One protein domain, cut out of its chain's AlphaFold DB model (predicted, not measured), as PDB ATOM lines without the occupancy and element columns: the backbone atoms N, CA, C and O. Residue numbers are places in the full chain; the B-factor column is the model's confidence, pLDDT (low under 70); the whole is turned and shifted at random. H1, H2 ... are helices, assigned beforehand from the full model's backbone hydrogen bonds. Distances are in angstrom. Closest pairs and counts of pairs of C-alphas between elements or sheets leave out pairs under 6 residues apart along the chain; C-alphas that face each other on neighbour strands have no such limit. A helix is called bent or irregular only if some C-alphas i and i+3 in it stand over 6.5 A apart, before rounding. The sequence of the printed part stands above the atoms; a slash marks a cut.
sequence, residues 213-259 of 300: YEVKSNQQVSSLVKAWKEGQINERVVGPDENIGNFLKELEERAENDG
ATOM      1  N   TYR A 213     -18.321 -37.809  91.576       68.88
ATOM      2  CA  TYR A 213     -18.232 -39.208  91.981       68.88
ATOM      3  C   TYR A 213     -18.058 -40.094  90.748       68.88
ATOM      4  O   TYR A 213     -18.734 -39.915  89.735       68.88
ATOM      5  N   GLU A 214     -17.169 -41.077  90.849       73.06
ATOM      6  CA  GLU A 214     -16.957 -42.090  89.821       73.06
ATOM      7  C   GLU A 214     -17.003 -43.476  90.468       73.06
ATOM      8  O   GLU A 214     -16.357 -43.725  91.488       73.06
ATOM      9  N   VAL A 215     -17.778 -44.394  89.890       78.19
ATOM     10  CA  VAL A 215     -17.878 -45.765  90.398       78.19
ATOM     11  C   VAL A 215     -16.698 -46.574  89.866       78.19
ATOM     12  O   VAL A 215     -16.575 -46.789  88.661       78.19
ATOM     13  N   LYS A 216     -15.834 -47.043  90.770       80.44
ATOM     14  CA  LYS A 216     -14.686 -47.900  90.452       80.44
ATOM     15  C   LYS A 216     -14.958 -49.339  90.886       80.44
ATOM     16  O   LYS A 216     -15.596 -49.591  91.904       80.44
ATOM     17  N   SER A 217     -14.444 -50.295  90.124       87.50
ATOM     18  CA  SER A 217     -14.415 -51.706  90.523       87.50
ATOM     19  C   SER A 217     -13.416 -51.945  91.663       87.50
ATOM     20  O   SER A 217     -12.437 -51.212  91.803       87.50
ATOM     21  N   ASN A 218     -13.599 -53.028  92.425       81.69
ATOM     22  CA  ASN A 218     -12.686 -53.401  93.516       81.69
ATOM     23  C   ASN A 218     -11.226 -53.514  93.052       81.69
ATOM     24  O   ASN A 218     -10.323 -53.064  93.748       81.69
ATOM     25  N   GLN A 219     -10.992 -54.050  91.848       84.88
ATOM     26  CA  GLN A 219      -9.645 -54.157  91.277       84.88
ATOM     27  C   GLN A 219      -9.017 -52.779  91.032       84.88
ATOM     28  O   GLN A 219      -7.844 -52.575  91.335       84.88
ATOM     29  N   GLN A 220      -9.798 -51.819  90.527       85.44
ATOM     30  CA  GLN A 220      -9.334 -50.446  90.316       85.44
ATOM     31  C   GLN A 220      -9.024 -49.749  91.644       85.44
ATOM     32  O   GLN A 220      -7.985 -49.105  91.751       85.44
ATOM     33  N   VAL A 221      -9.870 -49.925  92.666       82.75
ATOM     34  CA  VAL A 221      -9.622 -49.377  94.012       82.75
ATOM     35  C   VAL A 221      -8.338 -49.961  94.605       82.75
ATOM     36  O   VAL A 221      -7.495 -49.211  95.088       82.75
ATOM     37  N   SER A 222      -8.117 -51.277  94.501       83.62
ATOM     38  CA  SER A 222      -6.875 -51.902  94.977       83.62
ATOM     39  C   SER A 222      -5.625 -51.367  94.268       83.62
ATOM     40  O   SER A 222      -4.595 -51.179  94.915       83.62
ATOM     41  N   SER A 223      -5.696 -51.104  92.960       86.44
ATOM     42  CA  SER A 223      -4.588 -50.499  92.208       86.44
ATOM     43  C   SER A 223      -4.319 -49.056  92.635       86.44
ATOM     44  O   SER A 223      -3.162 -48.680  92.797       86.44
ATOM     45  N   LEU A 224      -5.368 -48.268  92.884       85.88
ATOM     46  CA  LEU A 224      -5.251 -46.891  93.374       85.88
ATOM     47  C   LEU A 224      -4.642 -46.830  94.781       85.88
ATOM     48  O   LEU A 224      -3.766 -46.007  95.032       85.88
ATOM     49  N   VAL A 225      -5.025 -47.747  95.676       84.75
ATOM     50  CA  VAL A 225      -4.417 -47.866  97.014       84.75
ATOM     51  C   VAL A 225      -2.923 -48.192  96.919       84.75
ATOM     52  O   VAL A 225      -2.128 -47.639  97.676       84.75
ATOM     53  N   LYS A 226      -2.517 -49.074  95.995       85.00
ATOM     54  CA  LYS A 226      -1.094 -49.383  95.765       85.00
ATOM     55  C   LYS A 226      -0.333 -48.177  95.224       85.00
ATOM     56  O   LYS A 226       0.694 -47.825  95.787       85.00
ATOM     57  N   ALA A 227      -0.873 -47.513  94.204       86.94
ATOM     58  CA  ALA A 227      -0.265 -46.324  93.614       86.94
ATOM     59  C   ALA A 227      -0.118 -45.182  94.637       86.94
ATOM     60  O   ALA A 227       0.909 -44.505  94.661       86.94
ATOM     61  N   TRP A 228      -1.094 -45.010  95.534       85.25
ATOM     62  CA  TRP A 228      -0.986 -44.083  96.662       85.25
ATOM     63  C   TRP A 228       0.133 -44.483  97.640       85.25
ATOM     64  O   TRP A 228       0.973 -43.654  97.982       85.25
ATOM     65  N   LYS A 229       0.212 -45.760  98.047       81.69
ATOM     66  CA  LYS A 229       1.281 -46.262  98.941       81.69
ATOM     67  C   LYS A 229       2.679 -46.136  98.337       81.69
ATOM     68  O   LYS A 229       3.645 -45.935  99.066       81.69
ATOM     69  N   GLU A 230       2.783 -46.255  97.018       89.25
ATOM     70  CA  GLU A 230       4.019 -46.071  96.254       89.25
ATOM     71  C   GLU A 230       4.348 -44.587  96.000       89.25
ATOM     72  O   GLU A 230       5.371 -44.284  95.389       89.25
ATOM     73  N   GLY A 231       3.503 -43.657  96.460       84.94
ATOM     74  CA  GLY A 231       3.704 -42.214  96.307       84.94
ATOM     75  C   GLY A 231       3.497 -41.700  94.881       84.94
ATOM     76  O   GLY A 231       3.902 -40.585  94.569       84.94
ATOM     77  N   GLN A 232       2.878 -42.493  94.003       85.50
ATOM     78  CA  GLN A 232       2.557 -42.085  92.630       85.50
ATOM     79  C   GLN A 232       1.335 -41.158  92.576       85.50
ATOM     80  O   GLN A 232       1.151 -40.431  91.601       85.50
ATOM     81  N   ILE A 233       0.495 -41.192  93.614       84.75
ATOM     82  CA  ILE A 233      -0.710 -40.375  93.755       84.75
ATOM     83  C   ILE A 233      -0.644 -39.653  95.102       84.75
ATOM     84  O   ILE A 233      -0.399 -40.280  96.130       84.75
ATOM     85  N   ASN A 234      -0.889 -38.342  95.096       76.38
ATOM     86  CA  ASN A 234      -0.905 -37.525  96.317       76.38
ATOM     87  C   ASN A 234      -2.221 -37.661  97.103       76.38
ATOM     88  O   ASN A 234      -2.255 -37.461  98.315       76.38
ATOM     89  N   GLU A 235      -3.307 -37.991  96.410       75.94
ATOM     90  CA  GLU A 235      -4.648 -38.152  96.971       75.94
ATOM     91  C   GLU A 235      -4.746 -39.444  97.792       75.94
ATOM     92  O   GLU A 235      -4.432 -40.530  97.302       75.94
ATOM     93  N   ARG A 236      -5.199 -39.334  99.049       75.88
ATOM     94  CA  ARG A 236      -5.417 -40.490  99.931       75.88
ATOM     95  C   ARG A 236      -6.577 -41.327  99.393       75.88
ATOM     96  O   ARG A 236      -7.701 -40.844  99.291       75.88
ATOM     97  N   VAL A 237      -6.311 -42.603  99.131       77.69
ATOM     98  CA  VAL A 237      -7.326 -43.578  98.715       77.69
ATOM     99  C   VAL A 237      -7.630 -44.498  99.892       77.69
ATOM    100  O   VAL A 237      -6.739 -45.202 100.364       77.69
ATOM    101  N   VAL A 238      -8.879 -44.501 100.363       75.12
ATOM    102  CA  VAL A 238      -9.329 -45.409 101.428       75.12
ATOM    103  C   VAL A 238      -9.639 -46.771 100.810       75.12
ATOM    104  O   VAL A 238     -10.487 -46.890  99.924       75.12
ATOM    105  N   GLY A 239      -8.917 -47.800 101.246       73.62
ATOM    106  CA  GLY A 239      -9.139 -49.169 100.786       73.62
ATOM    107  C   GLY A 239     -10.394 -49.807 101.401       73.62
ATOM    108  O   GLY A 239     -10.829 -49.390 102.471       73.62
ATOM    109  N   PRO A 240     -10.949 -50.863 100.781       68.81
ATOM    110  CA  PRO A 240     -12.112 -51.584 101.312       68.81
ATOM    111  C   PRO A 240     -11.857 -52.255 102.675       68.81
ATOM    112  O   PRO A 240     -12.806 -52.521 103.406       68.81
ATOM    113  N   ASP A 241     -10.588 -52.499 103.017       71.38
ATOM    114  CA  ASP A 241     -10.171 -53.142 104.270       71.38
ATOM    115  C   ASP A 241      -9.832 -52.132 105.387       71.38
ATOM    116  O   ASP A 241      -9.526 -52.528 106.514       71.38
ATOM    117  N   GLU A 242      -9.851 -50.825 105.098       67.75
ATOM    118  CA  GLU A 242      -9.543 -49.787 106.086       67.75
ATOM    119  C   GLU A 242     -10.789 -49.397 106.889       67.75
ATOM    120  O   GLU A 242     -11.883 -49.195 106.359       67.75
ATOM    121  N   ASN A 243     -10.624 -49.260 108.207       72.25
ATOM    122  CA  ASN A 243     -11.691 -48.761 109.062       72.25
ATOM    123  C   ASN A 243     -11.811 -47.239 108.898       72.25
ATOM    124  O   ASN A 243     -10.918 -46.495 109.307       72.25
ATOM    125  N   ILE A 244     -12.944 -46.789 108.356       70.25
ATOM    126  CA  ILE A 244     -13.256 -45.371 108.116       70.25
ATOM    127  C   ILE A 244     -13.107 -44.527 109.395       70.25
ATOM    128  O   ILE A 244     -12.690 -43.376 109.325       70.25
ATOM    129  N   GLY A 245     -13.372 -45.097 110.576       70.75
ATOM    130  CA  GLY A 245     -13.238 -44.396 111.854       70.75
ATOM    131  C   GLY A 245     -11.801 -43.987 112.188       70.75
ATOM    132  O   GLY A 245     -11.590 -42.914 112.744       70.75
ATOM    133  N   ASN A 246     -10.805 -44.788 111.801       69.50
ATOM    134  CA  ASN A 246      -9.400 -44.421 112.000       69.50
ATOM    135  C   ASN A 246      -8.983 -43.293 111.047       69.50
ATOM    136  O   ASN A 246      -8.230 -42.406 111.436       69.50
ATOM    137  N   PHE A 247      -9.513 -43.302 109.823       67.31
ATOM    138  CA  PHE A 247      -9.254 -42.261 108.832       67.31
ATOM    139  C   PHE A 247      -9.834 -40.903 109.246       67.31
ATOM    140  O   PHE A 247      -9.156 -39.886 109.127       67.31
ATOM    141  N   LEU A 248     -11.061 -40.885 109.773       69.75
ATOM    142  CA  LEU A 248     -11.674 -39.659 110.294       69.75
ATOM    143  C   LEU A 248     -10.842 -39.060 111.432       69.75
ATOM    144  O   LEU A 248     -10.589 -37.860 111.434       69.75
ATOM    145  N   LYS A 249     -10.326 -39.911 112.324       72.56
ATOM    146  CA  LYS A 249      -9.453 -39.485 113.417       72.56
ATOM    147  C   LYS A 249      -8.120 -38.896 112.923       72.56
ATOM    148  O   LYS A 249      -7.689 -37.863 113.417       72.56
ATOM    149  N   GLU A 250      -7.490 -39.511 111.918       69.50
ATOM    150  CA  GLU A 250      -6.273 -38.968 111.283       69.50
ATOM    151  C   GLU A 250      -6.521 -37.598 110.622       69.50
ATOM    152  O   GLU A 250      -5.645 -36.735 110.637       69.50
ATOM    153  N   LEU A 251      -7.701 -37.385 110.027       67.00
ATOM    154  CA  LEU A 251      -8.075 -36.093 109.444       67.00
ATOM    155  C   LEU A 251      -8.323 -35.021 110.509       67.00
ATOM    156  O   LEU A 251      -7.898 -33.884 110.311       67.00
ATOM    157  N   GLU A 252      -8.970 -35.374 111.620       62.12
ATOM    158  CA  GLU A 252      -9.179 -34.480 112.768       62.12
ATOM    159  C   GLU A 252      -7.842 -34.007 113.352       62.12
ATOM    160  O   GLU A 252      -7.615 -32.803 113.469       62.12
ATOM    161  N   GLU A 253      -6.910 -34.933 113.601       68.31
ATOM    162  CA  GLU A 253      -5.564 -34.620 114.108       68.31
ATOM    163  C   GLU A 253      -4.763 -33.736 113.129       68.31
ATOM    164  O   GLU A 253      -3.926 -32.921 113.528       68.31
ATOM    165  N   ARG A 254      -5.009 -33.858 111.819       61.84
ATOM    166  CA  ARG A 254      -4.352 -33.024 110.800       61.84
ATOM    167  C   ARG A 254      -4.964 -31.627 110.713       61.84
ATOM    168  O   ARG A 254      -4.227 -30.648 110.636       61.84
ATOM    169  N   ALA A 255      -6.291 -31.529 110.791       56.75
ATOM    170  CA  ALA A 255      -7.008 -30.257 110.858       56.75
ATOM    171  C   ALA A 255      -6.656 -29.460 112.130       56.75
ATOM    172  O   ALA A 255      -6.588 -28.229 112.083       56.75
ATOM    173  N   GLU A 256      -6.378 -30.161 113.236       56.72
ATOM    174  CA  GLU A 256      -5.822 -29.608 114.477       56.72
ATOM    175  C   GLU A 256      -4.452 -28.954 114.271       56.72
ATOM    176  O   GLU A 256      -4.230 -27.822 114.705       56.72
ATOM    177  N   ASN A 257      -3.545 -29.643 113.577       58.56
ATOM    178  CA  ASN A 257      -2.175 -29.175 113.363       58.56
ATOM    179  C   ASN A 257      -2.063 -28.040 112.329       58.56
ATOM    180  O   ASN A 257      -1.215 -27.163 112.484       58.56
ATOM    181  N   ASP A 258      -2.924 -28.020 111.309       54.34
ATOM    182  CA  ASP A 258      -2.881 -27.024 110.226       54.34
ATOM    183  C   ASP A 258      -3.614 -25.707 110.572       54.34
ATOM    184  O   ASP A 258      -3.746 -24.819 109.726       54.34
ATOM    185  N   GLY A 259      -4.100 -25.545 111.810       46.66
ATOM    186  CA  GLY A 259      -4.712 -24.297 112.290       46.66
ATOM    187  C   GLY A 259      -6.077 -23.960 111.671       46.66
ATOM    188  O   GLY A 259      -6.615 -22.886 111.933       46.66
TER     189      GLY A 259
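This is residues 213 to 259 of the 300 residues of the protein "Transcription initiation factor TFIID subunit D6" of Babesia microti (strain RI) (UniProt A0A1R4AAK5). Two helices that stay apart, H1 and H2, are joined by a long loop; H1, the loop and the first residues of H2 make a small body, and residues 248 to 259, most of them in H2, stick out from it as an arm. The loop, residues 230 to 243, folds back past H1 before it leads into H2, and the free part of the arm is residues 248 to 259, of which 248 to 257 belong to H2. The printed part has 47 residues with two named helices, H1 then H2, and no named strand; the class is all helix. The whole is loose, with a radius of gyration of the C-alphas of 12.4 A, and elongated, spanning 36 by 22 by 20 A.

Start at H2, residues 244 to 257, the longest helix by residues. It is apart from H1, residues 218 to 229: no C-alpha of the one is within 8 A of the other. Between them you will find a long link of 14 residues, 230 to 243. In H1 and H2 every O i to N i+4 pair is within hydrogen-bond range.

Find C-alpha 244 at (-13.256, -45.371, 108.116); from there H2 runs 20.3 A to C-alpha 257 at (-2.175, -29.175, 113.363). Then look back to C-alpha 218 at (-12.686, -53.401, 93.516), where H1 begins; it measures 16.6 A from first to last C-alpha. Neither helix is bent.

The two C-alphas farthest apart are those of Gln 219 and Gly 259, at 36.8 A. Without the stretch that stands free, the body has 35 residues and spans 25 by 21 by 17 A. The printed part has no cut. Its mean pLDDT is 74.5; look for values under 70 at residues 213, 240, 242, 246 to 248 and 250 to 259.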